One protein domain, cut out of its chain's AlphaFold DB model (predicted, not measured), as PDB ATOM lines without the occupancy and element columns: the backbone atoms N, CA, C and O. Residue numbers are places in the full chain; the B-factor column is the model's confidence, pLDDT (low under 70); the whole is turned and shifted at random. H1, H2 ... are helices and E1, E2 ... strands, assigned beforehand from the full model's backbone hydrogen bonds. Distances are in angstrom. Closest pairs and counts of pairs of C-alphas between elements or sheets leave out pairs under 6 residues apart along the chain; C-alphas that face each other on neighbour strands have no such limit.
ATOM      1  N   SER A   4      -8.103   4.674  34.854       75.25
ATOM      2  CA  SER A   4      -8.411   3.419  34.167       75.25
ATOM      3  C   SER A   4      -9.878   3.298  33.753       75.25
ATOM      4  O   SER A   4     -10.176   2.701  32.724       75.25
ATOM      5  N   ASP A   5     -10.808   3.868  34.518       89.75
ATOM      6  CA  ASP A   5     -12.239   3.599  34.362       89.75
ATOM      7  C   ASP A   5     -12.816   4.330  33.143       89.75
ATOM      8  O   ASP A   5     -13.614   3.761  32.394       89.75
ATOM      9  N   ILE A   6     -12.381   5.575  32.901       94.94
ATOM     10  CA  ILE A   6     -12.811   6.361  31.732       94.94
ATOM     11  C   ILE A   6     -12.269   5.725  30.457       94.94
ATOM     12  O   ILE A   6     -13.030   5.485  29.518       94.94
ATOM     13  N   LEU A   7     -10.969   5.418  30.431       94.94
ATOM     14  CA  LEU A   7     -10.341   4.829  29.257       94.94
ATOM     15  C   LEU A   7     -10.954   3.466  28.939       94.94
ATOM     16  O   LEU A   7     -11.401   3.259  27.815       94.94
ATOM     17  N   ASN A   8     -11.087   2.578  29.928       95.50
ATOM     18  CA  ASN A   8     -11.745   1.285  29.738       95.50
ATOM     19  C   ASN A   8     -13.170   1.442  29.201       95.50
ATOM     20  O   ASN A   8     -13.601   0.663  28.355       95.50
ATOM     21  N   SER A   9     -13.902   2.463  29.644       97.06
ATOM     22  CA  SER A   9     -15.234   2.748  29.111       97.06
ATOM     23  C   SER A   9     -15.181   3.138  27.631       97.06
ATOM     24  O   SER A   9     -15.956   2.600  26.841       97.06
ATOM     25  N   ILE A  10     -14.253   4.017  27.232       97.50
ATOM     26  CA  ILE A  10     -14.051   4.432  25.831       97.50
ATOM     27  C   ILE A  10     -13.653   3.238  24.955       97.50
ATOM     28  O   ILE A  10     -14.252   3.035  23.899       97.50
ATOM     29  N   MET A  11     -12.702   2.416  25.414       95.88
ATOM     30  CA  MET A  11     -12.240   1.199  24.724       95.88
ATOM     31  C   MET A  11     -13.373   0.180  24.496       95.88
ATOM     32  O   MET A  11     -13.291  -0.654  23.593       95.88
ATOM     33  N   ASN A  12     -14.431   0.252  25.311       96.88
ATOM     34  CA  ASN A  12     -15.650  -0.554  25.211       96.88
ATOM     35  C   ASN A  12     -16.822   0.204  24.563       96.88
ATOM     36  O   ASN A  12     -17.978  -0.192  24.696       96.88
ATOM     37  N   GLY A  13     -16.539   1.298  23.856       97.25
ATOM     38  CA  GLY A  13     -17.517   2.002  23.037       97.25
ATOM     39  C   GLY A  13     -18.263   3.128  23.740       97.25
ATOM     40  O   GLY A  13     -19.117   3.744  23.109       97.25
ATOM     41  N   ALA A  14     -17.957   3.496  24.983       98.00
ATOM     42  CA  ALA A  14     -18.631   4.631  25.614       98.00
ATOM     43  C   ALA A  14     -18.450   5.929  24.804       98.00
ATOM     44  O   ALA A  14     -17.396   6.166  24.204       98.00
ATOM     45  N   SER A  15     -19.483   6.768  24.740       97.88
ATOM     46  CA  SER A  15     -19.337   8.156  24.298       97.88
ATOM     47  C   SER A  15     -18.936   9.046  25.471       97.88
ATOM     48  O   SER A  15     -19.224   8.741  26.633       97.88
ATOM     49  N   ILE A  16     -18.255  10.150  25.163       97.75
ATOM     50  CA  ILE A  16     -17.809  11.112  26.168       97.75
ATOM     51  C   ILE A  16     -18.238  12.535  25.820       97.75
ATOM     52  O   ILE A  16     -18.421  12.919  24.661       97.75
ATOM     53  N   SER A  17     -18.452  13.330  26.858       97.69
ATOM     54  CA  SER A  17     -18.743  14.758  26.762       97.69
ATOM     55  C   SER A  17     -18.029  15.500  27.885       97.69
ATOM     56  O   SER A  17     -17.795  14.927  28.951       97.69
ATOM     57  N   GLY A  18     -17.705  16.768  27.651       96.94
ATOM     58  CA  GLY A  18     -17.265  17.686  28.699       96.94
ATOM     59  C   GLY A  18     -18.446  18.526  29.180       96.94
ATOM     60  O   GLY A  18     -19.199  19.045  28.352       96.94
ATOM     61  N   ILE A  19     -18.619  18.635  30.496       96.69
ATOM     62  CA  ILE A  19     -19.415  19.690  31.139       96.69
ATOM     63  C   ILE A  19     -18.447  20.629  31.840       96.69
ATOM     64  O   ILE A  19     -17.535  20.179  32.539       96.69
ATOM     65  N   MET A  20     -18.622  21.921  31.614       95.50
ATOM     66  CA  MET A  20     -17.613  22.918  31.927       95.50
ATOM     67  C   MET A  20     -18.303  24.141  32.509       95.50
ATOM     68  O   MET A  20     -19.285  24.622  31.950       95.50
ATOM     69  N   THR A  21     -17.772  24.649  33.610       95.81
ATOM     70  CA  THR A  21     -18.175  25.937  34.170       95.81
ATOM     71  C   THR A  21     -16.988  26.879  33.974       95.81
ATOM     72  O   THR A  21     -15.964  26.708  34.653       95.81
ATOM     73  N   PRO A  22     -17.056  27.821  33.017       92.44
ATOM     74  CA  PRO A  22     -16.019  28.821  32.792       92.44
ATOM     75  C   PRO A  22     -15.672  29.580  34.076       92.44
ATOM     76  O   PRO A  22     -16.513  29.749  34.960       92.44
ATOM     77  N   ASP A  23     -14.416  30.001  34.222       90.00
ATOM     78  CA  ASP A  23     -14.009  30.802  35.380       90.00
ATOM     79  C   ASP A  23     -14.689  32.186  35.315       90.00
ATOM     80  O   ASP A  23     -14.443  32.930  34.359       90.00
ATOM     81  N   PRO A  24     -15.543  32.555  36.292       89.56
ATOM     82  CA  PRO A  24     -16.238  33.838  36.281       89.56
ATOM     83  C   PRO A  24     -15.299  35.037  36.477       89.56
ATOM     84  O   PRO A  24     -15.706  36.166  36.202       89.56
ATOM     85  N   SER A  25     -14.062  34.831  36.939       88.94
ATOM     86  CA  SER A  25     -13.065  35.899  37.068       88.94
ATOM     87  C   SER A  25     -12.573  36.422  35.712       88.94
ATOM     88  O   SER A  25     -12.102  37.558  35.625       88.94
ATOM     89  N   LEU A  26     -12.734  35.638  34.640       84.12
ATOM     90  CA  LEU A  26     -12.331  36.018  33.290       84.12
ATOM     91  C   LEU A  26     -13.416  36.863  32.602       84.12
ATOM     92  O   LEU A  26     -14.545  36.394  32.434       84.12
ATOM     93  N   PRO A  27     -13.095  38.073  32.096       83.44
ATOM     94  CA  PRO A  27     -14.074  38.926  31.420       83.44
ATOM     95  C   PRO A  27     -14.741  38.278  30.200       83.44
ATOM     96  O   PRO A  27     -15.895  38.578  29.904       83.44
ATOM     97  N   SER A  28     -14.043  37.371  29.501       80.69
ATOM     98  CA  SER A  28     -14.594  36.654  28.341       80.69
ATOM     99  C   SER A  28     -15.719  35.679  28.689       80.69
ATOM    100  O   SER A  28     -16.405  35.219  27.783       80.69
ATOM    101  N   ASN A  29     -15.893  35.354  29.971       84.19
ATOM    102  CA  ASN A  29     -16.805  34.317  30.449       84.19
ATOM    103  C   ASN A  29     -18.100  34.897  31.041       84.19
ATOM    104  O   ASN A  29     -18.850  34.187  31.708       84.19
ATOM    105  N   GLN A  30     -18.353  36.191  30.823       82.62
ATOM    106  CA  GLN A  30     -19.535  36.883  31.323       82.62
ATOM    107  C   GLN A  30     -20.615  37.032  30.233       82.62
ATOM    108  O   GLN A  30     -20.282  37.364  29.092       82.62
ATOM    109  N   PRO A  31     -21.909  36.848  30.567       88.38
ATOM    110  CA  PRO A  31     -22.433  36.443  31.878       88.38
ATOM    111  C   PRO A  31     -22.075  34.989  32.218       88.38
ATOM    112  O   PRO A  31     -21.857  34.193  31.311       88.38
ATOM    113  N   ALA A  32     -22.042  34.640  33.508       88.75
ATOM    114  CA  ALA A  32     -21.803  33.264  33.949       88.75
ATOM    115  C   ALA A  32     -22.774  32.276  33.276       88.75
ATOM    116  O   ALA A  32     -23.979  32.522  33.198       88.75
ATOM    117  N   HIS A  33     -22.237  31.164  32.789       91.69
ATOM    118  CA  HIS A  33     -22.962  30.143  32.041       91.69
ATOM    119  C   HIS A  33     -22.293  28.782  32.236       91.69
ATOM    120  O   HIS A  33     -21.158  28.713  32.695       91.69
ATOM    121  N   ASP A  34     -22.990  27.709  31.875       94.00
ATOM    122  CA  ASP A  34     -22.404  26.377  31.763       94.00
ATOM    123  C   ASP A  34     -22.252  26.014  30.283       94.00
ATOM    124  O   ASP A  34     -23.111  26.328  29.454       94.00
ATOM    125  N   GLU A  35     -21.166  25.325  29.951       93.88
ATOM    126  CA  GLU A  35     -20.888  24.823  28.611       93.88
ATOM    127  C   GLU A  35     -20.939  23.295  28.581       93.88
ATOM    128  O   GLU A  35     -20.565  22.597  29.531       93.88
ATOM    129  N   THR A  36     -21.366  22.752  27.441       95.44
ATOM    130  CA  THR A  36     -21.223  21.329  27.151       95.44
ATOM    131  C   THR A  36     -20.749  21.103  25.729       95.44
ATOM    132  O   THR A  36     -21.259  21.700  24.781       95.44
ATOM    133  N   TYR A  37     -19.812  20.170  25.582       96.38
ATOM    134  CA  TYR A  37     -19.388  19.684  24.281       96.38
ATOM    135  C   TYR A  37     -19.521  18.170  24.180       96.38
ATOM    136  O   TYR A  37     -19.065  17.426  25.052       96.38
ATOM    137  N   LYS A  38     -20.083  17.712  23.055       96.81
ATOM    138  CA  LYS A  38     -19.877  16.339  22.581       96.81
ATOM    139  C   LYS A  38     -18.444  16.225  22.070       96.81
ATOM    140  O   LYS A  38     -17.991  17.103  21.335       96.81
ATOM    141  N   LEU A  39     -17.759  15.144  22.434       98.00
ATOM    142  CA  LEU A  39     -16.354  14.922  22.087       98.00
ATOM    143  C   LEU A  39     -16.221  13.621  21.278       98.00
ATOM    144  O   LEU A  39     -15.825  12.589  21.819       98.00
ATOM    145  N   PRO A  40     -16.671  13.641  20.009       97.62
ATOM    146  CA  PRO A  40     -16.785  12.453  19.161       97.62
ATOM    147  C   PRO A  40     -15.443  11.870  18.701       97.62
ATOM    148  O   PRO A  40     -15.372  10.666  18.462       97.62
ATOM    149  N   PHE A  41     -14.404  12.697  18.563       98.06
ATOM    150  CA  PHE A  41     -13.080  12.259  18.124       98.06
ATOM    151  C   PHE A  41     -12.195  12.043  19.346       98.06
ATOM    152  O   PHE A  41     -12.067  12.945  20.174       98.06
ATOM    153  N   ILE A  42     -11.581  10.870  19.476       97.75
ATOM    154  CA  ILE A  42     -10.723  10.548  20.623       97.75
ATOM    155  C   ILE A  42      -9.398   9.990  20.122       97.75
ATOM    156  O   ILE A  42      -9.374   9.035  19.350       97.75
ATOM    157  N   TYR A  43      -8.305  10.575  20.597       96.25
ATOM    158  CA  TYR A  43      -6.933  10.182  20.292       96.25
ATOM    159  C   TYR A  43      -6.296   9.666  21.571       96.25
ATOM    160  O   TYR A  43      -6.126  10.427  22.524       96.25
ATOM    161  N   ILE A  44      -5.989   8.377  21.613       95.19
ATOM    162  CA  ILE A  44      -5.511   7.681  22.809       95.19
ATOM    163  C   ILE A  44      -4.046   7.315  22.605       95.19
ATOM    164  O   ILE A  44      -3.675   6.774  21.563       95.19
ATOM    165  N   GLU A  45      -3.230   7.564  23.623       92.69
ATOM    166  CA  GLU A  45      -1.867   7.054  23.738       92.69
ATOM    167  C   GLU A  45      -1.690   6.442  25.131       92.69
ATOM    168  O   GLU A  45      -1.612   7.162  26.134       92.69
ATOM    169  N   LYS A  46      -1.555   5.112  25.191       90.75
ATOM    170  CA  LYS A  46      -1.472   4.360  26.455       90.75
ATOM    171  C   LYS A  46      -2.658   4.715  27.367       90.75
ATOM    172  O   LYS A  46      -3.798   4.522  26.966       90.75
ATOM    173  N   ASP A  47      -2.389   5.271  28.550       91.31
ATOM    174  CA  ASP A  47      -3.388   5.618  29.570       91.31
ATOM    175  C   ASP A  47      -3.934   7.054  29.452       91.31
ATOM    176  O   ASP A  47      -4.705   7.511  30.300       91.31
ATOM    177  N   ASN A  48      -3.517   7.792  28.421       93.38
ATOM    178  CA  ASN A  48      -3.877   9.191  28.229       93.38
ATOM    179  C   ASN A  48      -4.670   9.370  26.940       93.38
ATOM    180  O   ASN A  48      -4.519   8.603  25.988       93.38
ATOM    181  N   PHE A  49      -5.486  10.419  26.878       95.50
ATOM    182  CA  PHE A  49      -6.203  10.742  25.653       95.50
ATOM    183  C   PHE A  49      -6.451  12.238  25.482       95.50
ATOM    184  O   PHE A  49      -6.439  13.010  26.443       95.50
ATOM    185  N   PHE A  50      -6.718  12.623  24.237       97.00
ATOM    186  CA  PHE A  50      -7.384  13.868  23.876       97.00
ATOM    187  C   PHE A  50      -8.746  13.554  23.281       97.00
ATOM    188  O   PHE A  50      -8.862  12.688  22.419       97.00
ATOM    189  N   ALA A  51      -9.763  14.281  23.720       97.62
ATOM    190  CA  ALA A  51     -11.110  14.193  23.183       97.62
ATOM    191  C   ALA A  51     -11.471  15.526  22.528       97.62
ATOM    192  O   ALA A  51     -11.381  16.574  23.170       97.62
ATOM    193  N   GLN A  52     -11.838  15.486  21.253       97.81
ATOM    194  CA  GLN A  52     -12.004  16.649  20.395       97.81
ATOM    195  C   GLN A  52     -13.461  16.809  19.950       97.81
ATOM    196  O   GLN A  52     -14.154  15.839  19.637       97.81
ATOM    197  N   THR A  53     -13.921  18.059  19.916       97.38
ATOM    198  CA  THR A  53     -15.209  18.460  19.341       97.38
ATOM    199  C   THR A  53     -15.234  18.294  17.820       97.38
ATOM    200  O   THR A  53     -14.202  18.185  17.164       97.38
ATOM    201  N   TYR A  54     -16.410  18.404  17.208       94.88
ATOM    202  CA  TYR A  54     -16.475  18.650  15.766       94.88
ATOM    203  C   TYR A  54     -15.792  19.975  15.381       94.88
ATOM    204  O   TYR A  54     -15.740  20.918  16.178       94.88
ATOM    205  N   ASN A  55     -15.317  20.076  14.134       88.00
ATOM    206  CA  ASN A  55     -14.754  21.304  13.547       88.00
ATOM    207  C   ASN A  55     -15.853  22.269  13.092       88.00
ATOM    208  O   ASN A  55     -15.905  22.698  11.944       88.00
ATOM    209  N   MET A  56     -16.775  22.565  14.001       87.50
ATOM    210  CA  MET A  56     -17.965  23.366  13.725       87.50
ATOM    211  C   MET A  56     -18.122  24.538  14.694       87.50
ATOM    212  O   MET A  56     -19.071  25.311  14.556       87.50
ATOM    213  N   HIS A  57     -17.209  24.710  15.658       87.50
ATOM    214  CA  HIS A  57     -17.311  25.838  16.573       87.50
ATOM    215  C   HIS A  57     -17.008  27.136  15.847       87.50
ATOM    216  O   HIS A  57     -16.004  27.276  15.153       87.50
ATOM    217  N   ARG A  58     -17.911  28.096  16.021       85.81
ATOM    218  CA  ARG A  58     -17.731  29.468  15.573       85.81
ATOM    219  C   ARG A  58     -17.659  30.347  16.814       85.81
ATOM    220  O   ARG A  58     -18.552  30.240  17.656       85.81
ATOM    221  N   PRO A  59     -16.640  31.209  16.944       80.69
ATOM    222  CA  PRO A  59     -16.635  32.197  18.007       80.69
ATOM    223  C   PRO A  59     -17.817  33.155  17.838       80.69
ATOM    224  O   PRO A  59     -18.344  33.343  16.734       80.69
ATOM    225  N   ILE A  60     -18.204  33.794  18.941       76.81
ATOM    226  CA  ILE A  60     -19.193  34.872  18.922       76.81
ATOM    227  C   ILE A  60     -18.726  35.945  17.934       76.81
ATOM    228  O   ILE A  60     -17.542  36.280  17.857       76.81
ATOM    229  N   ARG A  61     -19.671  36.468  17.149       78.62
ATOM    230  CA  ARG A  61     -19.406  37.469  16.116       78.62
ATOM    231  C   ARG A  61     -18.641  38.658  16.701       78.62
ATOM    232  O   ARG A  61     -19.204  39.445  17.456       78.62
ATOM    233  N   ASN A  62     -17.397  38.833  16.265       68.69
ATOM    234  CA  ASN A  62     -16.579  39.994  16.588       68.69
ATOM    235  C   ASN A  62     -16.262  40.770  15.297       68.69
ATOM    236  O   ASN A  62     -15.348  40.425  14.550       68.69
ATOM    237  N   GLY A  63     -17.079  41.782  14.989       79.81
ATOM    238  CA  GLY A  63     -16.903  42.645  13.817       79.81
ATOM    239  C   GLY A  63     -17.623  42.192  12.533       79.81
ATOM    240  O   GLY A  63     -18.717  41.617  12.563       79.81
ATOM    241  N   LYS A  64     -17.036  42.555  11.379       78.56
ATOM    242  CA  LYS A  64     -17.620  42.391  10.027       78.56
ATOM    243  C   LYS A  64     -17.029  41.233   9.207       78.56
ATOM    244  O   LYS A  64     -17.442  41.050   8.068       78.56
ATOM    245  N   ALA A  65     -16.081  40.473   9.751       78.25
ATOM    246  CA  ALA A  65     -15.473  39.335   9.062       78.25
ATOM    247  C   ALA A  65     -16.144  38.013   9.463       78.25
ATOM    248  O   ALA A  65     -16.645  37.876  10.582       78.25
ATOM    249  N   TYR A  66     -16.127  37.031   8.559       78.50
ATOM    250  CA  TYR A  66     -16.504  35.665   8.907       78.50
ATOM    251  C   TYR A  66     -15.505  35.085   9.903       78.50
ATOM    252  O   TYR A  66     -14.291  35.234   9.753       78.50
ATOM    253  N   SER A  67     -16.027  34.409  10.920       82.44
ATOM    254  CA  SER A  67     -15.194  33.684  11.858       82.44
ATOM    255  C   SER A  67     -14.695  32.378  11.247       82.44
ATOM    256  O   SER A  67     -15.458  31.661  10.591       82.44
ATOM    257  N   SER A  68     -13.442  32.048  11.544       85.19
ATOM    258  CA  SER A  68     -12.876  30.723  11.306       85.19
ATOM    259  C   SER A  68     -13.617  29.652  12.101       85.19
ATOM    260  O   SER A  68     -14.123  29.926  13.195       85.19
ATOM    261  N   PHE A  69     -13.668  28.440  11.551       89.94
ATOM    262  CA  PHE A  69     -14.115  27.269  12.295       89.94
ATOM    263  C   PHE A  69     -13.034  26.827  13.273       89.94
ATOM    264  O   PHE A  69     -11.841  26.910  12.984       89.94
ATOM    265  N   GLN A  70     -13.467  26.352  14.432       92.56
ATOM    266  CA  GLN A  70     -12.596  25.890  15.495       92.56
ATOM    267  C   GLN A  70     -13.031  24.506  15.970       92.56
ATOM    268  O   GLN A  70     -14.205  24.131  15.879       92.56
ATOM    269  N   SER A  71     -12.078  23.766  16.514       94.56
ATOM    270  CA  SER A  71     -12.347  22.625  17.382       94.56
ATOM    271  C   SER A  71     -11.530  22.728  18.657       94.56
ATOM    272  O   SER A  71     -10.433  23.295  18.682       94.56
ATOM    273  N   PHE A  72     -12.081  22.161  19.719       95.50
ATOM    274  CA  PHE A  72     -11.473  22.126  21.037       95.50
ATOM    275  C   PHE A  72     -11.137  20.682  21.375       95.50
ATOM    276  O   PHE A  72     -11.987  19.806  21.241       95.50
ATOM    277  N   SER A  73      -9.903  20.436  21.797       96.44
ATOM    278  CA  SER A  73      -9.457  19.142  22.305       96.44
ATOM    279  C   SER A  73      -9.115  19.275  23.777       96.44
ATOM    280  O   SER A  73      -8.307  20.124  24.152       96.44
ATOM    281  N   TYR A  74      -9.704  18.416  24.594       96.38
ATOM    282  CA  TYR A  74      -9.510  18.380  26.037       96.38
ATOM    283  C   TYR A  74      -8.734  17.127  26.405       96.38
ATOM    284  O   TYR A  74      -9.020  16.048  25.881       96.38
ATOM    285  N   SER A  75      -7.739  17.272  27.275       95.12
ATOM    286  CA  SER A  75      -6.881  16.154  27.651       95.12
ATOM    287  C   SER A  75      -7.322  15.462  28.929       95.12
ATOM    288  O   SER A  75      -7.843  16.070  29.862       95.12
ATOM    289  N   HIS A  76      -7.010  14.179  29.000       93.88
ATOM    290  CA  HIS A  76      -6.962  13.416  30.231       93.88
ATOM    291  C   HIS A  76      -5.573  12.784  30.339       93.88
ATOM    292  O   HIS A  76      -5.133  12.093  29.419       93.88
ATOM    293  N   GLY A  77      -4.870  13.050  31.444       90.88
ATOM    294  CA  GLY A  77      -3.507  12.556  31.672       90.88
ATOM    295  C   GLY A  77      -2.371  13.424  31.100       90.88
ATOM    296  O   GLY A  77      -1.206  13.051  31.207       90.88
ATOM    297  N   TYR A  78      -2.674  14.612  30.559       89.69
ATOM    298  CA  TYR A  78      -1.676  15.578  30.061       89.69
ATOM    299  C   TYR A  78      -1.705  16.920  30.814       89.69
ATOM    300  O   TYR A  78      -1.666  17.983  30.198       89.69
ATOM    301  N   ASN A  79      -1.767  16.883  32.152       87.81
ATOM    302  CA  ASN A  79      -1.765  18.074  33.022       87.81
ATOM    303  C   ASN A  79      -2.787  19.140  32.596       87.81
ATOM    304  O   ASN A  79      -2.461  20.320  32.490       87.81
ATOM    305  N   ASP A  80      -4.013  18.700  32.321       89.75
ATOM    306  CA  ASP A  80      -5.135  19.560  31.959       89.75
ATOM    307  C   ASP A  80      -4.911  20.414  30.697       89.75
ATOM    308  O   ASP A  80      -5.520  21.468  30.530       89.75
ATOM    309  N   ALA A  81      -4.062  19.954  29.776       91.75
ATOM    310  CA  ALA A  81      -3.866  20.591  28.482       91.75
ATOM    311  C   ALA A  81      -5.177  20.683  27.681       91.75
ATOM    312  O   ALA A  81      -5.953  19.723  27.600       91.75
ATOM    313  N   MET A  82      -5.370  21.831  27.040       93.62
ATOM    314  CA  MET A  82      -6.415  22.107  26.065       93.62
ATOM    315  C   MET A  82      -5.762  22.547  24.753       93.62
ATOM    316  O   MET A  82      -4.814  23.334  24.751       93.62
ATOM    317  N   VAL A  83      -6.278  22.053  23.630       94.12
ATOM    318  CA  VAL A  83      -5.799  22.408  22.289       94.12
ATOM    319  C   VAL A  83      -6.941  22.998  21.479       94.12
ATOM    320  O   VAL A  83      -7.994  22.378  21.345       94.12
ATOM    321  N   ILE A  84      -6.727  24.178  20.911       93.75
ATOM    322  CA  ILE A  84      -7.667  24.838  20.005       93.75
ATOM    323  C   ILE A  84      -7.096  24.732  18.597       93.75
ATOM    324  O   ILE A  84      -6.010  25.246  18.331       93.75
ATOM    325  N   CYS A  85      -7.819  24.075  17.698       94.06
ATOM    326  CA  CYS A  85      -7.417  23.940  16.301       94.06
ATOM    327  C   CYS A  85      -8.245  24.886  15.439       94.06
ATOM    328  O   CYS A  85      -9.465  24.949  15.583       94.06
ATOM    329  N   ILE A  86      -7.580  25.607  14.538       91.81
ATOM    330  CA  ILE A  86      -8.193  26.538  13.587       91.81
ATOM    331  C   ILE A  86      -7.716  26.126  12.183       91.81
ATOM    332  O   ILE A  86      -6.694  26.641  11.708       91.81
ATOM    333  N   PRO A  87      -8.372  25.129  11.551       88.69
ATOM    334  CA  PRO A  87      -7.832  24.464  10.366       88.69
ATOM    335  C   PRO A  87      -7.604  25.393   9.170       88.69
ATOM    336  O   PRO A  87      -6.557  25.328   8.537       88.69
ATOM    337  N   ASP A  88      -8.529  26.316   8.905       87.12
ATOM    338  CA  ASP A  88      -8.444  27.291   7.806       87.12
ATOM    339  C   ASP A  88      -7.280  28.282   7.955       87.12
ATOM    340  O   ASP A  88      -6.840  28.877   6.973       87.12
ATOM    341  N   LYS A  89      -6.755  28.445   9.174       87.00
ATOM    342  CA  LYS A  89      -5.590  29.289   9.469       87.00
ATOM    343  C   LYS A  89      -4.302  28.502   9.682       87.00
ATOM    344  O   LYS A  89      -3.285  29.117   9.990       87.00
ATOM    345  N   ASN A  90      -4.329  27.171   9.558       86.94
ATOM    346  CA  ASN A  90      -3.207  26.297   9.921       86.94
ATOM    347  C   ASN A  90      -2.640  26.613  11.317       86.94
ATOM    348  O   ASN A  90      -1.435  26.520  11.549       86.94
ATOM    349  N   GLN A  91      -3.511  27.008  12.246       88.50
ATOM    350  CA  GLN A  91      -3.115  27.493  13.561       88.50
ATOM    351  C   GLN A  91      -3.584  26.526  14.642       88.50
ATOM    352  O   GLN A  91      -4.750  26.128  14.677       88.50
ATOM    353  N   THR A  92      -2.675  26.201  15.560       91.62
ATOM    354  CA  THR A  92      -2.998  25.514  16.810       91.62
ATOM    355  C   THR A  92      -2.626  26.406  17.981       91.62
ATOM    356  O   THR A  92      -1.512  26.936  18.031       91.62
ATOM    357  N   LEU A  93      -3.535  26.516  18.942       91.81
ATOM    358  CA  LEU A  93      -3.309  27.193  20.209       91.81
ATOM    359  C   LEU A  93      -3.314  26.174  21.352       91.81
ATOM    360  O   LEU A  93      -4.138  25.260  21.368       91.81
ATOM    361  N   LEU A  94      -2.412  26.349  22.310       90.94
ATOM    362  CA  LEU A  94      -2.362  25.590  23.554       90.94
ATOM    363  C   LEU A  94      -2.847  26.460  24.706       90.94
ATOM    364  O   LEU A  94      -2.457  27.620  24.817       90.94
ATOM    365  N   ALA A  95      -3.669  25.878  25.563       90.25
ATOM    366  CA  ALA A  95      -4.171  26.497  26.779       90.25
ATOM    367  C   ALA A  95      -4.219  25.460  27.910       90.25
ATOM    368  O   ALA A  95      -4.045  24.258  27.683       90.25
ATOM    369  N   SER A  96      -4.475  25.924  29.129       89.75
ATOM    370  CA  SER A  96      -4.792  25.065  30.270       89.75
ATOM    371  C   SER A  96      -6.300  25.057  30.502       89.75
ATOM    372  O   SER A  96      -6.917  26.118  30.553       89.75
ATOM    373  N   MET A  97      -6.905  23.884  30.700       91.31
ATOM    374  CA  MET A  97      -8.305  23.801  31.124       91.31
ATOM    375  C   MET A  97      -8.509  24.500  32.472       91.31
ATOM    376  O   MET A  97      -9.504  25.199  32.637       91.31
ATOM    377  N   ARG A  98      -7.558  24.378  33.411       89.06
ATOM    378  CA  ARG A  98      -7.666  25.011  34.741       89.06
ATOM    379  C   ARG A  98      -7.743  26.526  34.675       89.06
ATOM    380  O   ARG A  98      -8.457  27.130  35.456       89.06
ATOM    381  N   GLY A  99      -7.046  27.121  33.717       87.56
ATOM    382  CA  GLY A  99      -7.067  28.565  33.557       87.56
ATOM    383  C   GLY A  99      -8.230  29.105  32.759       87.56
ATOM    384  O   GLY A  99      -8.322  30.311  32.598       87.56
ATOM    385  N   ARG A 100      -9.091  28.239  32.221       87.75
ATOM    386  CA  ARG A 100     -10.288  28.635  31.469       87.75
ATOM    387  C   ARG A 100     -11.569  28.301  32.223       87.75
ATOM    388  O   ARG A 100     -12.562  29.016  32.080       87.75
ATOM    389  N   TYR A 101     -11.547  27.237  33.024       92.19
ATOM    390  CA  TYR A 101     -12.720  26.676  33.681       92.19
ATOM    391  C   TYR A 101     -12.485  26.524  35.181       92.19
ATOM    392  O   TYR A 101     -11.526  25.886  35.612       92.19
ATOM    393  N   SER A 102     -13.431  27.026  35.974       93.19
ATOM    394  CA  SER A 102     -13.485  26.780  37.420       93.19
ATOM    395  C   SER A 102     -13.853  25.326  37.741       93.19
ATOM    396  O   SER A 102     -13.502  24.800  38.798       93.19
ATOM    397  N   LYS A 103     -14.543  24.651  36.812       95.12
ATOM    398  CA  LYS A 103     -14.878  23.229  36.893       95.12
ATOM    399  C   LYS A 103     -14.897  22.600  35.504       95.12
ATOM    400  O   LYS A 103     -15.512  23.135  34.587       95.12
ATOM    401  N   PHE A 104     -14.302  21.418  35.381       95.00
ATOM    402  CA  PHE A 104     -14.426  20.549  34.211       95.00
ATOM    403  C   PHE A 104     -14.810  19.140  34.667       95.00
ATOM    404  O   PHE A 104     -14.227  18.606  35.612       95.00
ATOM    405  N   GLN A 105     -15.785  18.525  34.001       95.81
ATOM    406  CA  GLN A 105     -16.244  17.174  34.302       95.81
ATOM    407  C   GLN A 105     -16.406  16.344  33.028       95.81
ATOM    408  O   GLN A 105     -17.141  16.713  32.112       95.81
ATOM    409  N   TRP A 106     -15.776  15.168  33.022       96.94
ATOM    410  CA  TRP A 106     -16.024  14.130  32.028       96.94
ATOM    411  C   TRP A 106     -17.355  13.431  32.308       96.94
ATOM    412  O   TRP A 106     -17.590  12.936  33.412       96.94
ATOM    413  N   ILE A 107     -18.211  13.355  31.293       97.38
ATOM    414  CA  ILE A 107     -19.436  12.559  31.305       97.38
ATOM    415  C   ILE A 107     -19.252  11.388  30.354       97.38
ATOM    416  O   ILE A 107     -19.139  11.585  29.148       97.38
ATOM    417  N   VAL A 108     -19.241  10.179  30.911       97.50
ATOM    418  CA  VAL A 108     -19.104   8.918  30.177       97.50
ATOM    419  C   VAL A 108     -20.479   8.269  30.052       97.50
ATOM    420  O   VAL A 108     -21.193   8.139  31.048       97.50
ATOM    421  N   ARG A 109     -20.869   7.865  28.841       97.50
ATOM    422  CA  ARG A 109     -22.146   7.185  28.578       97.50
ATOM    423  C   ARG A 109     -21.881   5.854  27.891       97.50
ATOM    424  O   ARG A 109     -21.236   5.812  26.853       97.50
ATOM    425  N   PRO A 174      -7.558  17.265  14.109       94.00
ATOM    426  CA  PRO A 174      -6.728  17.493  15.286       94.00
ATOM    427  C   PRO A 174      -5.477  18.280  14.913       94.00
ATOM    428  O   PRO A 174      -5.031  18.279  13.766       94.00
ATOM    429  N   SER A 175      -4.850  18.909  15.901       92.81
ATOM    430  CA  SER A 175      -3.498  19.416  15.707       92.81
ATOM    431  C   SER A 175      -2.574  18.254  15.349       92.81
ATOM    432  O   SER A 175      -2.601  17.213  16.005       92.81
ATOM    433  N   SER A 176      -1.693  18.449  14.371       91.94
ATOM    434  CA  SER A 176      -0.588  17.522  14.084       91.94
ATOM    435  C   SER A 176       0.288  17.244  15.313       91.94
ATOM    436  O   SER A 176       0.948  16.208  15.374       91.94
ATOM    437  N   LEU A 177       0.252  18.125  16.322       89.38
ATOM    438  CA  LEU A 177       0.868  17.892  17.622       89.38
ATOM    439  C   LEU A 177       0.237  16.705  18.367       89.38
ATOM    440  O   LEU A 177       0.962  15.914  18.957       89.38
ATOM    441  N   LEU A 178      -1.090  16.539  18.309       89.25
ATOM    442  CA  LEU A 178      -1.797  15.421  18.952       89.25
ATOM    443  C   LEU A 178      -1.446  14.074  18.314       89.25
ATOM    444  O   LEU A 178      -1.447  13.051  18.990       89.25
ATOM    445  N   LEU A 179      -1.087  14.092  17.030       85.31
ATOM    446  CA  LEU A 179      -0.647  12.917  16.279       85.31
ATOM    447  C   LEU A 179       0.848  12.603  16.493       85.31
ATOM    448  O   LEU A 179       1.345  11.594  16.000       85.31
ATOM    449  N   ASN A 180       1.586  13.455  17.217       86.88
ATOM    450  CA  ASN A 180       2.998  13.258  17.541       86.88
ATOM    451  C   ASN A 180       3.239  13.438  19.044       86.88
ATOM    452  O   ASN A 180       3.624  14.503  19.531       86.88
ATOM    453  N   THR A 181       3.043  12.356  19.787       80.00
ATOM    454  CA  THR A 181       3.018  12.374  21.251       80.00
ATOM    455  C   THR A 181       4.357  12.750  21.890       80.00
ATOM    456  O   THR A 181       4.383  13.371  22.955       80.00
ATOM    457  N   GLY A 182       5.478  12.430  21.236       85.25
ATOM    458  CA  GLY A 182       6.813  12.862  21.658       85.25
ATOM    459  C   GLY A 182       6.944  14.385  21.635       85.25
ATOM    460  O   GLY A 182       7.266  14.995  22.657       85.25
ATOM    461  N   LYS A 183       6.602  15.006  20.498       88.75
ATOM    462  CA  LYS A 183       6.602  16.470  20.355       88.75
ATOM    463  C   LYS A 183       5.562  17.139  21.244       88.75
ATOM    464  O   LYS A 183       5.821  18.221  21.767       88.75
ATOM    465  N   LEU A 184       4.407  16.509  21.450       87.19
ATOM    466  CA  LEU A 184       3.373  17.005  22.355       87.19
ATOM    467  C   LEU A 184       3.899  17.130  23.782       87.19
ATOM    468  O   LEU A 184       3.805  18.202  24.371       87.19
ATOM    469  N   LYS A 185       4.508  16.069  24.321       87.88
ATOM    470  CA  LYS A 185       5.078  16.073  25.679       87.88
ATOM    471  C   LYS A 185       6.162  17.135  25.833       87.88
ATOM    472  O   LYS A 185       6.182  17.840  26.838       87.88
ATOM    473  N   GLU A 186       7.029  17.278  24.833       89.44
ATOM    474  CA  GLU A 186       8.045  18.333  24.812       89.44
ATOM    475  C   GLU A 186       7.410  19.729  24.822       89.44
ATOM    476  O   GLU A 186       7.752  20.559  25.665       89.44
ATOM    477  N   THR A 187       6.438  19.966  23.941       88.50
ATOM    478  CA  THR A 187       5.761  21.262  23.804       88.50
ATOM    479  C   THR A 187       4.997  21.627  25.078       88.50
ATOM    480  O   THR A 187       5.093  22.758  25.549       88.50
ATOM    481  N   LEU A 188       4.295  20.671  25.696       86.50
ATOM    482  CA  LEU A 188       3.600  20.879  26.971       86.50
ATOM    483  C   LEU A 188       4.576  21.179  28.115       86.50
ATOM    484  O   LEU A 188       4.312  22.061  28.930       86.50
ATOM    485  N   LYS A 189       5.726  20.496  28.165       86.81
ATOM    486  CA  LYS A 189       6.771  20.769  29.163       86.81
ATOM    487  C   LYS A 189       7.360  22.171  28.991       86.81
ATOM    488  O   LYS A 189       7.564  22.868  29.983       86.81
ATOM    489  N   GLN A 190       7.616  22.593  27.754       85.19
ATOM    490  CA  GLN A 190       8.086  23.948  27.451       85.19
ATOM    491  C   GLN A 190       7.041  24.999  27.848       85.19
ATOM    492  O   GLN A 190       7.384  25.961  28.529       85.19
ATOM    493  N   ALA A 191       5.766  24.778  27.511       82.25
ATOM    494  CA  ALA A 191       4.655  25.652  27.889       82.25
ATOM    495  C   ALA A 191       4.491  25.801  29.413       82.25
ATOM    496  O   ALA A 191       4.196  26.886  29.902       82.25
ATOM    497  N   GLN A 192       4.717  24.732  30.180       78.19
ATOM    498  CA  GLN A 192       4.696  24.790  31.647       78.19
ATOM    499  C   GLN A 192       5.899  25.560  32.209       78.19
ATOM    500  O   GLN A 192       5.767  26.328  33.164       78.19
ATOM    501  N   ALA A 193       7.084  25.375  31.621       79.38
ATOM    502  CA  ALA A 193       8.313  26.013  32.085       79.38
ATOM    503  C   ALA A 193       8.303  27.540  31.912       79.38
ATOM    504  O   ALA A 193       8.939  28.247  32.696       79.38
ATOM    505  N   THR A 194       7.572  28.065  30.928       70.25
ATOM    506  CA  THR A 194       7.521  29.506  30.643       70.25
ATOM    507  C   THR A 194       6.695  30.315  31.650       70.25
ATOM    508  O   THR A 194       6.677  31.538  31.538       70.25
ATOM    509  N   ARG A 195       6.056  29.687  32.660       61.00
ATOM    510  CA  ARG A 195       5.227  30.349  33.709       61.00
ATOM    511  C   ARG A 195       4.167  31.302  33.164       61.00
ATOM    512  O   ARG A 195       3.721  32.242  33.820       61.00
ATOM    513  N   ILE A 196       3.785  31.028  31.939       55.03
ATOM    514  CA  ILE A 196       2.650  31.589  31.269       55.03
ATOM    515  C   ILE A 196       1.425  31.286  32.166       55.03
ATOM    516  O   ILE A 196       1.194  30.131  32.516       55.03
ATOM    517  N   THR A 197       0.749  32.332  32.665       62.62
ATOM    518  CA  THR A 197      -0.351  32.220  33.654       62.62
ATOM    519  C   THR A 197      -1.440  31.265  33.173       62.62
ATOM    520  O   THR A 197      -1.542  31.047  31.966       62.62
ATOM    521  N   GLU A 198      -2.261  30.712  34.073       65.56
ATOM    522  CA  GLU A 198      -3.235  29.676  33.700       65.56
ATOM    523  C   GLU A 198      -4.152  30.106  32.526       65.56
ATOM    524  O   GLU A 198      -4.439  29.271  31.669       65.56
ATOM    525  N   ASP A 199      -4.522  31.389  32.402       69.19
ATOM    526  CA  ASP A 199      -5.371  31.915  31.305       69.19
ATOM    527  C   ASP A 199      -4.621  32.192  29.985       69.19
ATOM    528  O   ASP A 199      -5.175  32.671  28.994       69.19
ATOM    529  N   THR A 200      -3.327  31.915  29.913       79.31
ATOM    530  CA  THR A 200      -2.594  32.285  28.707       79.31
ATOM    531  C   THR A 200      -2.755  31.248  27.606       79.31
ATOM    532  O   THR A 200      -2.691  30.036  27.818       79.31
ATOM    533  N   ILE A 201      -2.854  31.761  26.385       84.81
ATOM    534  CA  ILE A 201      -2.964  30.973  25.170       84.81
ATOM    535  C   ILE A 201      -1.651  31.079  24.387       84.81
ATOM    536  O   ILE A 201      -1.213  32.172  24.028       84.81
ATOM    537  N   ILE A 202      -1.026  29.939  24.101       87.81
ATOM    538  CA  ILE A 202       0.242  29.846  23.373       87.81
ATOM    539  C   ILE A 202      -0.037  29.429  21.934       87.81
ATOM    540  O   ILE A 202      -0.545  28.339  21.680       87.81
ATOM    541  N   GLY A 203       0.332  30.274  20.975       88.06
ATOM    542  CA  GLY A 203       0.338  29.891  19.565       88.06
ATOM    543  C   GLY A 203       1.457  28.895  19.265       88.06
ATOM    544  O   GLY A 203       2.580  29.051  19.739       88.06
ATOM    545  N   THR A 204       1.163  27.885  18.454       86.69
ATOM    546  CA  THR A 204       2.155  26.912  17.985       86.69
ATOM    547  C   THR A 204       2.208  26.876  16.461       86.69
ATOM    548  O   THR A 204       1.244  27.237  15.786       86.69
ATOM    549  N   ASN A 205       3.320  26.372  15.925       85.06
ATOM    550  CA  ASN A 205       3.515  26.178  14.484       85.06
ATOM    551  C   ASN A 205       3.029  24.800  13.997       85.06
ATOM    552  O   ASN A 205       3.421  24.353  12.921       85.06
TER     553      ASN A 205
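Overview. This is residues 4 to 109 and 174 to 205 of the 258 residues of an uncharacterized protein of Oceanospirillum multiglobuliferum (UniProt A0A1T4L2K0). Two sheets lie partly face to face as a sandwich with crossed strands: a strongly twisted sheet of six strands, E3 to E7 and E9, and a smaller sheet of three, E2, E1 and E8, over part of one face of it. Helix H2 packs over the other face of the large sheet, H1 sits at one end near both sheets, and the loop tip at residues 60 to 65 sticks out free. The printed part has 138 residues, with two named helices and nine named strands in the order H1, E1 to E8, H2, E9; the class is mixed, helices and strands. The large sheet runs E3, E4, E5, E6, E7, E9 and the small one E2, E1, E8, both antiparallel throughout. The whole is compact, with a radius of gyration of the C-alphas of 14.9 A, and spans 45 by 31 by 29 A.

Arrangement. Begin with the large sheet and look at E3, residues 41 to 45, E4, residues 48 to 52, E5, residues 71 to 76, E6, residues 81 to 86, and E7, residues 91 to 96: they form a meander, each strand the antiparallel neighbour of the one before. Between E3 and E4 find N 43 and O 50, 2.8 A apart and within hydrogen-bond range; likewise N 51 and O 74, 2.9 A, for E4 and E5, N 73 and O 83, 2.8 A, for E5 and E6, and N 84 and O 93, 2.8 A, for E6 and E7. E9, residues 202 to 204, is an edge strand beside E7, antiparallel at 145 degrees, with N 94 and O 202 2.8 A apart. From edge to edge the strands' lines turn by 95 degrees. H2, residues 181 to 193, is on this sheet at a height over the sheet of 7.9 A; it lies over E7 and runs across the strands, only just, at 62 degrees on the local plane. The closest C-alphas of E6 and H2 are those of Ala 81 and Leu 188, 7.6 A. Now turn to the small sheet, where E1, residues 15 to 22, is the inner strand between E2, residues 35 to 38, and E8, residues 101 to 109. Look for N 18 and O 37, 3.0 A, between E2 and E1, and N 19 and O 105, 2.9 A, between E1 and E8. The strands of the two sheets stand at 86 degrees, and the closest C-alphas of E1 and E4 are those of Ile 16 and Ala 51, 8.0 A. H1, residues 4 to 11, is on the small sheet over E1 and E8 and only grazes the large one. The closest C-alphas of H1 and E8 are those of Ile 6 and Val 108, 7.0 A. In H1 and H2 every O i to N i+4 pair is within hydrogen-bond range.

Along the chain. Find C-alpha 4 at (-8.411, 3.419, 34.167), where H1 begins; it runs 10.4 A to C-alpha 11. E1 covers 22.6 A, and E2 10.5 A before it runs on into E3 at 79 degrees. E3 measures 13.6 A, E4 13.5 A, E5 16.7 A, E6 16.6 A and E7 17.0 A. E8 runs 22.2 A to C-alpha 109 at (-22.146, 7.185, 28.578). H2 covers 18.2 A, and E9 6.4 A to C-alpha 204 at (2.155, 26.912, 17.985).

Size, cuts and confidence. The two C-alphas farthest apart are those of Ser 4 and Lys 64, 46.8 A. Residues 110 to 173 are not printed, and C-alphas 109 and 174 are 22.8 A apart across the cut. The links E1 to E2 and E4 to E5 are long, with 12 and 18 residues. The mean pLDDT of the printed part is 89.2; residue 62 and residues 195 to 199 are under 70.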